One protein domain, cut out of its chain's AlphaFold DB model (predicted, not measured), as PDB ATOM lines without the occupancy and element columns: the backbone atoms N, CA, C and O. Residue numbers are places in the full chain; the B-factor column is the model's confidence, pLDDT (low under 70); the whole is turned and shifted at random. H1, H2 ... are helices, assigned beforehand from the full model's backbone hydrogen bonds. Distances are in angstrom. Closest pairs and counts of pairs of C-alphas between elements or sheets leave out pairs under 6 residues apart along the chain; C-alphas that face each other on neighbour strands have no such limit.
ATOM      1  N   GLU A   5     -30.293  -6.585  45.091       94.38
ATOM      2  CA  GLU A   5     -29.489  -7.785  44.819       94.38
ATOM      3  C   GLU A   5     -28.115  -7.431  44.239       94.38
ATOM      4  O   GLU A   5     -27.106  -8.071  44.559       94.38
ATOM      5  N   VAL A   6     -28.039  -6.346  43.461       93.75
ATOM      6  CA  VAL A   6     -26.762  -5.784  42.998       93.75
ATOM      7  C   VAL A   6     -25.956  -5.276  44.192       93.75
ATOM      8  O   VAL A   6     -24.774  -5.603  44.310       93.75
ATOM      9  N   LEU A   7     -26.583  -4.545  45.118       95.56
ATOM     10  CA  LEU A   7     -25.908  -4.074  46.332       95.56
ATOM     11  C   LEU A   7     -25.356  -5.234  47.164       95.56
ATOM     12  O   LEU A   7     -24.178  -5.213  47.510       95.56
ATOM     13  N   LYS A   8     -26.162  -6.270  47.430       96.00
ATOM     14  CA  LYS A   8     -25.720  -7.460  48.181       96.00
ATOM     15  C   LYS A   8     -24.540  -8.161  47.512       96.00
ATOM     16  O   LYS A   8     -23.567  -8.506  48.180       96.00
ATOM     17  N   THR A   9     -24.607  -8.341  46.192       95.50
ATOM     18  CA  THR A   9     -23.534  -8.982  45.418       95.50
ATOM     19  C   THR A   9     -22.226  -8.207  45.556       95.50
ATOM     20  O   THR A   9     -21.183  -8.790  45.851       95.50
ATOM     21  N   HIS A  10     -22.275  -6.888  45.382       97.25
ATOM     22  CA  HIS A  10     -21.084  -6.051  45.459       97.25
ATOM     23  C   HIS A  10     -20.568  -5.858  46.883       97.25
ATOM     24  O   HIS A  10     -19.356  -5.792  47.047       97.25
ATOM     25  N   ALA A  11     -21.438  -5.827  47.896       97.00
ATOM     26  CA  ALA A  11     -21.024  -5.823  49.295       97.00
ATOM     27  C   ALA A  11     -20.206  -7.079  49.620       97.00
ATOM     28  O   ALA A  11     -19.077  -6.966  50.085       97.00
ATOM     29  N   ARG A  12     -20.711  -8.265  49.247       97.12
ATOM     30  CA  ARG A  12     -19.991  -9.537  49.421       97.12
ATOM     31  C   ARG A  12     -18.660  -9.566  48.668       97.12
ATOM     32  O   ARG A  12     -17.668 -10.066  49.182       97.12
ATOM     33  N   LEU A  13     -18.636  -9.089  47.422       97.44
ATOM     34  CA  LEU A  13     -17.405  -9.055  46.627       97.44
ATOM     35  C   LEU A  13     -16.378  -8.073  47.192       97.44
ATOM     36  O   LEU A  13     -15.184  -8.347  47.129       97.44
ATOM     37  N   PHE A  14     -16.837  -6.932  47.701       97.69
ATOM     38  CA  PHE A  14     -15.967  -5.915  48.271       97.69
ATOM     39  C   PHE A  14     -15.357  -6.374  49.598       97.69
ATOM     40  O   PHE A  14     -14.146  -6.260  49.747       97.69
ATOM     41  N   ASP A  15     -16.156  -6.975  50.480       97.00
ATOM     42  CA  ASP A  15     -15.682  -7.608  51.717       97.00
ATOM     43  C   ASP A  15     -14.609  -8.676  51.434       97.00
ATOM     44  O   ASP A  15     -13.477  -8.576  51.903       97.00
ATOM     45  N   ARG A  16     -14.897  -9.628  50.531       97.31
ATOM     46  CA  ARG A  16     -13.922 -10.659  50.127       97.31
ATOM     47  C   ARG A  16     -12.640 -10.080  49.527       97.31
ATOM     48  O   ARG A  16     -11.570 -10.641  49.736       97.31
ATOM     49  N   MET A  17     -12.731  -8.982  48.774       97.88
ATOM     50  CA  MET A  17     -11.548  -8.297  48.243       97.88
ATOM     51  C   MET A  17     -10.735  -7.631  49.360       97.88
ATOM     52  O   MET A  17      -9.510  -7.665  49.303       97.88
ATOM     53  N   GLY A  18     -11.394  -7.055  50.371       97.44
ATOM     54  CA  GLY A  18     -10.741  -6.547  51.580       97.44
ATOM     55  C   GLY A  18      -9.968  -7.651  52.296       97.44
ATOM     56  O   GLY A  18      -8.754  -7.540  52.452       97.44
ATOM     57  N   GLN A  19     -10.635  -8.768  52.587       97.06
ATOM     58  CA  GLN A  19     -10.021  -9.943  53.216       97.06
ATOM     59  C   GLN A  19      -8.845 -10.486  52.399       97.06
ATOM     60  O   GLN A  19      -7.779 -10.757  52.945       97.06
ATOM     61  N   ALA A  20      -9.000 -10.589  51.075       97.56
ATOM     62  CA  ALA A  20      -7.918 -10.994  50.183       97.56
ATOM     63  C   ALA A  20      -6.718 -10.039  50.256       97.56
ATOM     64  O   ALA A  20      -5.583 -10.483  50.145       97.56
ATOM     65  N   MET A  21      -6.941  -8.741  50.460       97.19
ATOM     66  CA  MET A  21      -5.879  -7.749  50.649       97.19
ATOM     67  C   MET A  21      -5.266  -7.770  52.060       97.19
ATOM     68  O   MET A  21      -4.339  -6.997  52.303       97.19
ATOM     69  N   GLY A  22      -5.735  -8.635  52.966       96.31
ATOM     70  CA  GLY A  22      -5.285  -8.699  54.360       96.31
ATOM     71  C   GLY A  22      -5.999  -7.704  55.280       96.31
ATOM     72  O   GLY A  22      -5.493  -7.391  56.351       96.31
ATOM     73  N   LEU A  23      -7.153  -7.179  54.857       96.81
ATOM     74  CA  LEU A  23      -7.932  -6.180  55.588       96.81
ATOM     75  C   LEU A  23      -9.237  -6.773  56.122       96.81
ATOM     76  O   LEU A  23      -9.924  -7.510  55.417       96.81
ATOM     77  N   ASP A  24      -9.614  -6.367  57.330       95.81
ATOM     78  CA  ASP A  24     -10.944  -6.580  57.907       95.81
ATOM     79  C   ASP A  24     -11.624  -5.209  58.007       95.81
ATOM     80  O   ASP A  24     -11.263  -4.392  58.851       95.81
ATOM     81  N   LEU A  25     -12.537  -4.904  57.079       95.50
ATOM     82  CA  LEU A  25     -13.080  -3.549  56.916       95.50
ATOM     83  C   LEU A  25     -13.912  -3.107  58.126       95.50
ATOM     84  O   LEU A  25     -13.942  -1.918  58.454       95.50
ATOM     85  N   GLU A  26     -14.577  -4.047  58.788       94.44
ATOM     86  CA  GLU A  26     -15.296  -3.831  60.032       94.44
ATOM     87  C   GLU A  26     -14.333  -3.473  61.166       94.44
ATOM     88  O   GLU A  26     -14.567  -2.492  61.874       94.44
ATOM     89  N   GLU A  27     -13.228  -4.204  61.315       94.69
ATOM     90  CA  GLU A  27     -12.194  -3.894  62.306       94.69
ATOM     91  C   GLU A  27     -11.492  -2.561  61.999       94.69
ATOM     92  O   GLU A  27     -11.263  -1.759  62.906       94.69
ATOM     93  N   GLU A  28     -11.207  -2.263  60.726       95.31
ATOM     94  CA  GLU A  28     -10.695  -0.953  60.298       95.31
ATOM     95  C   GLU A  28     -11.650   0.178  60.708       95.31
ATOM     96  O   GLU A  28     -11.206   1.256  61.126       95.31
ATOM     97  N   ALA A  29     -12.962  -0.071  60.641       94.38
ATOM     98  CA  ALA A  29     -13.968   0.882  61.084       94.38
ATOM     99  C   ALA A  29     -14.032   1.024  62.608       94.38
ATOM    100  O   ALA A  29     -14.089   2.143  63.123       94.38
ATOM    101  N   VAL A  30     -13.950  -0.085  63.343       94.25
ATOM    102  CA  VAL A  30     -13.883  -0.089  64.814       94.25
ATOM    103  C   VAL A  30     -12.635   0.644  65.316       94.25
ATOM    104  O   VAL A  30     -12.712   1.400  66.285       94.25
ATOM    105  N   ARG A  31     -11.497   0.487  64.631       92.81
ATOM    106  CA  ARG A  31     -10.237   1.189  64.929       92.81
ATOM    107  C   ARG A  31     -10.223   2.648  64.469       92.81
ATOM    108  O   ARG A  31      -9.254   3.354  64.736       92.81
ATOM    109  N   GLY A  32     -11.278   3.112  63.798       93.19
ATOM    110  CA  GLY A  32     -11.428   4.493  63.343       93.19
ATOM    111  C   GLY A  32     -10.580   4.864  62.124       93.19
ATOM    112  O   GLY A  32     -10.475   6.050  61.811       93.19
ATOM    113  N   ARG A  33      -9.986   3.884  61.431       92.62
ATOM    114  CA  ARG A  33      -9.217   4.099  60.191       92.62
ATOM    115  C   ARG A  33     -10.108   4.170  58.953       92.62
ATOM    116  O   ARG A  33      -9.735   4.779  57.955       92.62
ATOM    117  N   LEU A  34     -11.309   3.603  59.039       94.81
ATOM    118  CA  LEU A  34     -12.357   3.694  58.029       94.81
ATOM    119  C   LEU A  34     -13.670   4.138  58.690       94.81
ATOM    120  O   LEU A  34     -13.919   3.850  59.853       94.81
ATOM    121  N   ARG A  35     -14.541   4.855  57.981       95.25
ATOM    122  CA  ARG A  35     -15.891   5.164  58.494       95.25
ATOM    123  C   ARG A  35     -16.898   4.167  57.938       95.25
ATOM    124  O   ARG A  35     -16.783   3.771  56.779       95.25
ATOM    125  N   PHE A  36     -17.930   3.824  58.707       92.75
ATOM    126  CA  PHE A  36     -18.990   2.920  58.239       92.75
ATOM    127  C   PHE A  36     -19.700   3.447  56.981       92.75
ATOM    128  O   PHE A  36     -19.973   2.685  56.053       92.75
ATOM    129  N   GLU A  37     -19.940   4.756  56.891       94.69
ATOM    130  CA  GLU A  37     -20.512   5.388  55.697       94.69
ATOM    131  C   GLU A  37     -19.591   5.262  54.478       94.69
ATOM    132  O   GLU A  37     -20.056   5.199  53.341       94.69
ATOM    133  N   GLU A  38     -18.282   5.190  54.707       95.69
ATOM    134  CA  GLU A  38     -17.288   5.061  53.648       95.69
ATOM    135  C   GLU A  38     -17.239   3.641  53.080       95.69
ATOM    136  O   GLU A  38     -17.062   3.478  51.873       95.69
ATOM    137  N   ILE A  39     -17.519   2.621  53.902       95.38
ATOM    138  CA  ILE A  39     -17.764   1.249  53.428       95.38
ATOM    139  C   ILE A  39     -18.983   1.234  52.499       95.38
ATOM    140  O   ILE A  39     -18.919   0.694  51.393       95.38
ATOM    141  N   ALA A  40     -20.087   1.867  52.908       94.88
ATOM    142  CA  ALA A  40     -21.296   1.933  52.090       94.88
ATOM    143  C   ALA A  40     -21.046   2.655  50.750       94.88
ATOM    144  O   ALA A  40     -21.452   2.160  49.694       94.88
ATOM    145  N   GLU A  41     -20.322   3.776  50.763       96.44
ATOM    146  CA  GLU A  41     -19.934   4.491  49.541       96.44
ATOM    147  C   GLU A  41     -18.986   3.660  48.664       96.44
ATOM    148  O   GLU A  41     -19.128   3.640  47.439       96.44
ATOM    149  N   ALA A  42     -18.054   2.909  49.255       97.25
ATOM    150  CA  ALA A  42     -17.180   2.005  48.517       97.25
ATOM    151  C   ALA A  42     -17.969   0.877  47.832       97.25
ATOM    152  O   ALA A  42     -17.679   0.538  46.680       97.25
ATOM    153  N   VAL A  43     -19.014   0.338  48.470       97.19
ATOM    154  CA  VAL A  43     -19.925  -0.630  47.834       97.19
ATOM    155  C   VAL A  43     -20.685   0.019  46.677       97.19
ATOM    156  O   VAL A  43     -20.725  -0.554  45.586       97.19
ATOM    157  N   LEU A  44     -21.217   1.232  46.852       96.44
ATOM    158  CA  LEU A  44     -21.883   1.987  45.779       96.44
ATOM    159  C   LEU A  44     -20.939   2.305  44.609       96.44
ATOM    160  O   LEU A  44     -21.341   2.272  43.444       96.44
ATOM    161  N   ARG A  45     -19.663   2.573  44.888       96.38
ATOM    162  CA  ARG A  45     -18.625   2.715  43.862       96.38
ATOM    163  C   ARG A  45     -18.355   1.385  43.163       96.38
ATOM    164  O   ARG A  45     -18.224   1.350  41.937       96.38
ATOM    165  N   CYS A  46     -18.330   0.290  43.919       96.88
ATOM    166  CA  CYS A  46     -18.145  -1.061  43.403       96.88
ATOM    167  C   CYS A  46     -19.288  -1.469  42.463       96.88
ATOM    168  O   CYS A  46     -19.007  -2.055  41.419       96.88
ATOM    169  N   THR A  47     -20.544  -1.080  42.731       95.94
ATOM    170  CA  THR A  47     -21.683  -1.377  41.833       95.94
ATOM    171  C   THR A  47     -21.579  -0.704  40.463       95.94
ATOM    172  O   THR A  47     -22.311  -1.062  39.544       95.94
ATOM    173  N   ARG A  48     -20.683   0.278  40.293       93.81
ATOM    174  CA  ARG A  48     -20.374   0.897  38.990       93.81
ATOM    175  C   ARG A  48     -19.322   0.111  38.197       93.81
ATOM    176  O   ARG A  48     -18.949   0.517  37.096       93.81
ATOM    177  N   CYS A  49     -18.800  -0.984  38.747       93.75
ATOM    178  CA  CYS A  49     -17.915  -1.903  38.046       93.75
ATOM    179  C   CYS A  49     -18.728  -2.868  37.174       93.75
ATOM    180  O   CYS A  49     -19.616  -3.561  37.662       93.75
ATOM    181  N   THR A  50     -18.385  -2.967  35.890       90.12
ATOM    182  CA  THR A  50     -19.017  -3.905  34.944       90.12
ATOM    183  C   THR A  50     -18.409  -5.312  34.997       90.12
ATOM    184  O   THR A  50     -18.878  -6.218  34.314       90.12
ATOM    185  N   CYS A  51     -17.376  -5.520  35.816       93.62
ATOM    186  CA  CYS A  51     -16.606  -6.761  35.893       93.62
ATOM    187  C   CYS A  51     -16.986  -7.638  37.100       93.62
ATOM    188  O   CYS A  51     -16.166  -8.442  37.538       93.62
ATOM    189  N   SER A  52     -18.202  -7.523  37.650       92.44
ATOM    190  CA  SER A  52     -18.625  -8.259  38.860       92.44
ATOM    191  C   SER A  52     -18.466  -9.779  38.734       92.44
ATOM    192  O   SER A  52     -17.912 -10.409  39.628       92.44
ATOM    193  N   GLY A  53     -18.841 -10.369  37.595       94.81
ATOM    194  CA  GLY A  53     -18.656 -11.805  37.349       94.81
ATOM    195  C   GLY A  53     -17.192 -12.234  37.184       94.81
ATOM    196  O   GLY A  53     -16.848 -13.372  37.496       94.81
ATOM    197  N   ILE A  54     -16.316 -11.341  36.709       95.69
ATOM    198  CA  ILE A  54     -14.863 -11.593  36.669       95.69
ATOM    199  C   ILE A  54     -14.305 -11.524  38.091       95.69
ATOM    200  O   ILE A  54     -13.543 -12.402  38.478       95.69
ATOM    201  N   CYS A  55     -14.743 -10.533  38.872       96.75
ATOM    202  CA  CYS A  55     -14.380 -10.381  40.274       96.75
ATOM    203  C   CYS A  55     -14.757 -11.613  41.093       96.75
ATOM    204  O   CYS A  55     -13.907 -12.150  41.788       96.75
ATOM    205  N   ASP A  56     -15.983 -12.115  40.950       96.50
ATOM    206  CA  ASP A  56     -16.441 -13.293  41.689       96.50
ATOM    207  C   ASP A  56     -15.618 -14.546  41.366       96.50
ATOM    208  O   ASP A  56     -15.158 -15.239  42.274       96.50
ATOM    209  N   ARG A  57     -15.347 -14.794  40.075       96.62
ATOM    210  CA  ARG A  57     -14.478 -15.903  39.653       96.62
ATOM    211  C   ARG A  57     -13.057 -15.738  40.165       96.62
ATOM    212  O   ARG A  57     -12.489 -16.703  40.655       96.62
ATOM    213  N   TYR A  58     -12.497 -14.534  40.076       95.88
ATOM    214  CA  TYR A  58     -11.167 -14.251  40.599       95.88
ATOM    215  C   TYR A  58     -11.105 -14.506  42.111       95.88
ATOM    216  O   TYR A  58     -10.235 -15.241  42.564       95.88
ATOM    217  N   MET A  59     -12.085 -14.026  42.879       95.88
ATOM    218  CA  MET A  59     -12.186 -14.286  44.321       95.88
ATOM    219  C   MET A  59     -12.315 -15.775  44.658       95.88
ATOM    220  O   MET A  59     -11.893 -16.186  45.731       95.88
ATOM    221  N   ALA A  60     -12.878 -16.602  43.773       95.56
ATOM    222  CA  ALA A  60     -12.908 -18.055  43.955       95.56
ATOM    223  C   ALA A  60     -11.544 -18.739  43.724       95.56
ATOM    224  O   ALA A  60     -11.384 -19.889  44.115       95.56
ATOM    225  N   THR A  61     -10.584 -18.053  43.095       94.94
ATOM    226  CA  THR A  61      -9.217 -18.558  42.850       94.94
ATOM    227  C   THR A  61      -8.181 -18.046  43.848       94.94
ATOM    228  O   THR A  61      -7.051 -18.523  43.851       94.94
ATOM    229  N   VAL A  62      -8.534 -17.053  44.668       94.62
ATOM    230  CA  VAL A  62      -7.628 -16.490  45.671       94.62
ATOM    231  C   VAL A  62      -7.595 -17.414  46.888       94.62
ATOM    232  O   VAL A  62      -8.598 -17.567  47.579       94.62
ATOM    233  N   GLU A  63      -6.435 -18.018  47.144       92.06
ATOM    234  CA  GLU A  63      -6.203 -18.929  48.280       92.06
ATOM    235  C   GLU A  63      -5.354 -18.298  49.395       92.06
ATOM    236  O   GLU A  63      -5.313 -18.809  50.513       92.06
ATOM    237  N   ALA A  64      -4.671 -17.192  49.098       92.62
ATOM    238  CA  ALA A  64      -3.776 -16.491  50.009       92.62
ATOM    239  C   ALA A  64      -3.924 -14.975  49.849       92.62
ATOM    240  O   ALA A  64      -4.526 -14.500  48.884       92.62
ATOM    241  N   GLU A  65      -3.345 -14.225  50.784       95.25
ATOM    242  CA  GLU A  65      -3.328 -12.768  50.721       95.25
ATOM    243  C   GLU A  65      -2.675 -12.273  49.421       95.25
ATOM    244  O   GLU A  65      -1.604 -12.737  49.018       95.25
ATOM    245  N   ILE A  66      -3.323 -11.315  48.762       96.44
ATOM    246  CA  ILE A  66      -2.835 -10.683  47.543       96.44
ATOM    247  C   ILE A  66      -2.197  -9.323  47.869       96.44
ATOM    248  O   ILE A  66      -2.698  -8.554  48.696       96.44
ATOM    249  N   PRO A  67      -1.082  -8.971  47.204       94.00
ATOM    250  CA  PRO A  67      -0.404  -7.702  47.455       94.00
ATOM    251  C   PRO A  67      -1.126  -6.509  46.815       94.00
ATOM    252  O   PRO A  67      -0.933  -5.376  47.241       94.00
ATOM    253  N   ARG A  68      -1.936  -6.744  45.773       96.06
ATOM    254  CA  ARG A  68      -2.655  -5.706  45.026       96.06
ATOM    255  C   ARG A  68      -3.985  -6.218  44.501       96.06
ATOM    256  O   ARG A  68      -4.107  -7.384  44.130       96.06
ATOM    257  N   THR A  69      -4.939  -5.304  44.377       97.25
ATOM    258  CA  THR A  69      -6.215  -5.589  43.718       97.25
ATOM    259  C   THR A  69      -6.039  -5.726  42.195       97.25
ATOM    260  O   THR A  69      -5.047  -5.243  41.634       97.25
ATOM    261  N   PRO A  70      -6.990  -6.371  41.494       95.62
ATOM    262  CA  PRO A  70      -7.034  -6.363  40.035       95.62
ATOM    263  C   PRO A  70      -7.215  -4.954  39.463       95.62
ATOM    264  O   PRO A  70      -7.917  -4.134  40.050       95.62
ATOM    265  N   ASP A  71      -6.710  -4.712  38.252       94.44
ATOM    266  CA  ASP A  71      -6.711  -3.380  37.617       94.44
ATOM    267  C   ASP A  71      -8.115  -2.800  37.361       94.44
ATOM    268  O   ASP A  71      -8.285  -1.595  37.200       94.44
ATOM    269  N   TYR A  72      -9.149  -3.645  37.331       93.69
ATOM    270  CA  TYR A  72     -10.542  -3.212  37.189       93.69
ATOM    271  C   TYR A  72     -11.204  -2.828  38.526       93.69
ATOM    272  O   TYR A  72     -12.372  -2.423  38.541       93.69
ATOM    273  N   CYS A  73     -10.519  -3.004  39.661       97.25
ATOM    274  CA  CYS A  73     -11.075  -2.736  40.981       97.25
ATOM    275  C   CYS A  73     -11.323  -1.236  41.168       97.25
ATOM    276  O   CYS A  73     -10.404  -0.424  41.214       97.25
ATOM    277  N   ARG A  74     -12.591  -0.853  41.346       97.25
ATOM    278  CA  ARG A  74     -12.983   0.550  41.567       97.25
ATOM    279  C   ARG A  74     -12.566   1.107  42.932       97.25
ATOM    280  O   ARG A  74     -12.633   2.317  43.122       97.25
ATOM    281  N   ASN A  75     -12.170   0.240  43.858       97.81
ATOM    282  CA  ASN A  75     -11.727   0.595  45.206       97.81
ATOM    283  C   ASN A  75     -10.237   0.286  45.422       97.81
ATOM    284  O   ASN A  75      -9.819   0.156  46.567       97.81
ATOM    285  N   ALA A  76      -9.452   0.150  44.345       97.56
ATOM    286  CA  ALA A  76      -8.027  -0.166  44.424       97.56
ATOM    287  C   ALA A  76      -7.271   0.799  45.349       97.56
ATOM    288  O   ALA A  76      -6.615   0.345  46.282       97.56
ATOM    289  N   ASP A  77      -7.446   2.107  45.146       97.25
ATOM    290  CA  ASP A  77      -6.743   3.139  45.918       97.25
ATOM    291  C   ASP A  77      -7.127   3.118  47.404       97.25
ATOM    292  O   ASP A  77      -6.263   3.223  48.267       97.25
ATOM    293  N   LEU A  78      -8.417   2.923  47.713       97.12
ATOM    294  CA  LEU A  78      -8.900   2.838  49.097       97.12
ATOM    295  C   LEU A  78      -8.287   1.636  49.824       97.12
ATOM    296  O   LEU A  78      -7.819   1.763  50.948       97.12
ATOM    297  N   LEU A  79      -8.296   0.467  49.183       97.75
ATOM    298  CA  LEU A  79      -7.762  -0.756  49.780       97.75
ATOM    299  C   LEU A  79      -6.235  -0.703  49.912       97.75
ATOM    300  O   LEU A  79      -5.699  -1.197  50.895       97.75
ATOM    301  N   ALA A  80      -5.537  -0.086  48.955       97.25
ATOM    302  CA  ALA A  80      -4.098   0.143  49.058       97.25
ATOM    303  C   ALA A  80      -3.766   1.059  50.245       97.25
ATOM    304  O   ALA A  80      -2.948   0.688  51.081       97.25
ATOM    305  N   TYR A  81      -4.474   2.185  50.375       96.19
ATOM    306  CA  TYR A  81      -4.313   3.112  51.495       96.19
ATOM    307  C   TYR A  81      -4.531   2.427  52.852       96.19
ATOM    308  O   TYR A  81      -3.682   2.512  53.732       96.19
ATOM    309  N   LEU A  82      -5.628   1.681  53.018       96.25
ATOM    310  CA  LEU A  82      -5.905   0.971  54.273       96.25
ATOM    311  C   LEU A  82      -4.847  -0.096  54.591       96.25
ATOM    312  O   LEU A  82      -4.502  -0.304  55.755       96.25
ATOM    313  N   LYS A  83      -4.307  -0.773  53.571       95.19
ATOM    314  CA  LYS A  83      -3.219  -1.745  53.740       95.19
ATOM    315  C   LYS A  83      -1.928  -1.078  54.210       95.19
ATOM    316  O   LYS A  83      -1.253  -1.611  55.084       95.19
ATOM    317  N   GLU A  84      -1.603   0.090  53.669       94.19
ATOM    318  CA  GLU A  84      -0.448   0.876  54.106       94.19
ATOM    319  C   GLU A  84      -0.625   1.386  55.545       94.19
ATOM    320  O   GLU A  84       0.269   1.204  56.370       94.19
ATOM    321  N   GLU A  85      -1.795   1.933  55.884       92.38
ATOM    322  CA  GLU A  85      -2.104   2.431  57.232       92.38
ATOM    323  C   GLU A  85      -2.110   1.316  58.290       92.38
ATOM    324  O   GLU A  85      -1.622   1.498  59.406       92.38
ATOM    325  N   SER A  86      -2.658   0.143  57.956       87.75
ATOM    326  CA  SER A  86      -2.675  -1.009  58.867       87.75
ATOM    327  C   SER A  86      -1.280  -1.597  59.087       87.75
ATOM    328  O   SER A  86      -0.974  -1.986  60.215       87.75
ATOM    329  N   ALA A  87      -0.424  -1.602  58.061       87.38
ATOM    330  CA  ALA A  87       0.979  -1.980  58.197       87.38
ATOM    331  C   ALA A  87       1.750  -0.977  59.071       87.38
ATOM    332  O   ALA A  87       2.427  -1.391  60.005       87.38
ATOM    333  N   ALA A  88       1.584   0.330  58.834       84.19
ATOM    334  CA  ALA A  88       2.254   1.380  59.606       84.19
ATOM    335  C   ALA A  88       1.847   1.408  61.091       84.19
ATOM    336  O   ALA A  88       2.622   1.843  61.935       84.19
ATOM    337  N   ALA A  89       0.637   0.952  61.424       76.81
ATOM    338  CA  ALA A  89       0.162   0.854  62.804       76.81
ATOM    339  C   ALA A  89       0.656  -0.402  63.553       76.81
ATOM    340  O   ALA A  89       0.387  -0.528  64.749       76.81
ATOM    341  N   ALA A  90       1.290  -1.353  62.859       70.94
ATOM    342  CA  ALA A  90       1.845  -2.568  63.455       70.94
ATOM    343  C   ALA A  90       3.313  -2.412  63.907       70.94
ATOM    344  O   ALA A  90       3.807  -3.290  64.620       70.94
TER     345      ALA A  90
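Overview. This is residues 5 to 90 of the 91 residues of an uncharacterized protein of Alphaproteobacteria bacterium MedPE-SWcel (UniProt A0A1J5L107). One long helix, H1, lies in the middle of a small helical body: H3 crosses it on one side, H4 packs on another side, and H2 sits at the corner by its last turns. H5 lies near H1 and H2 and is joined to H4 by the long loop of residues 62 to 75. The printed part has 86 residues with five named helices, H1 to H5 in order, and no named strand; its class is all helix. It is compact, with a radius of gyration of the C-alphas of 12.2 A and spans of 34 by 27 by 17 A.

Along the chain. H1, residues 5 to 20, begins with C-alpha 5 at (-29.489, -7.785, 44.819) and is 22.5 A long. H2 is residues 25 to 30. H3, residues 36 to 46, measures 15.4 A. H4, residues 52 to 61, measures 14.5 A. H5, residues 76 to 88, measures 18.4 A and ends with C-alpha 88 at (2.254, 1.380, 59.606).

Arrangement. H1 is the hub. With residues 15 to 19 alone it touches H2 only at the corner, and only just, with 3 pairs of C-alphas within 8 A; the closest are Gly 18 and Leu 25, 6.6 A. With residues 7 to 14 alone it touches H3, about perpendicular at 74 degrees; the closest C-alphas are those of Ala 11 and Val 43, 5.5 A. H2 and H3, a helical hairpin, only just touch, with 3 pairs within 8 A, the closest being the C-alphas of Ala 29 and Phe 36, 6.1 A; they run opposite ways at a shallow tilt of 17 degrees. H4 touches H1, the same way at a steep tilt of 36 degrees, only just past shallow; the closest C-alphas are those of Leu 13 and Asp 56, 6.6 A. H5 is close to H1 but not clearly touching; the closest C-alphas are those of Gly 18 and Leu 79, 6.8 A. H4 and H5 are apart. The helix packing is mostly crossed, but only just: 1 of 3 touching pairs, the corner left out, is at a shallow tilt. In H1, H2, H3, H4 and H5 every O i to N i+4 pair is within hydrogen-bond range.

Size, cuts and confidence. The C-alphas farthest apart, those of Glu 5 and Ala 90, are 36.8 A apart. The printed part has no cut; the link from H4 to H5 is long and the other three are tight. The mean pLDDT of the printed part is 94.7, and no printed residue is under 70.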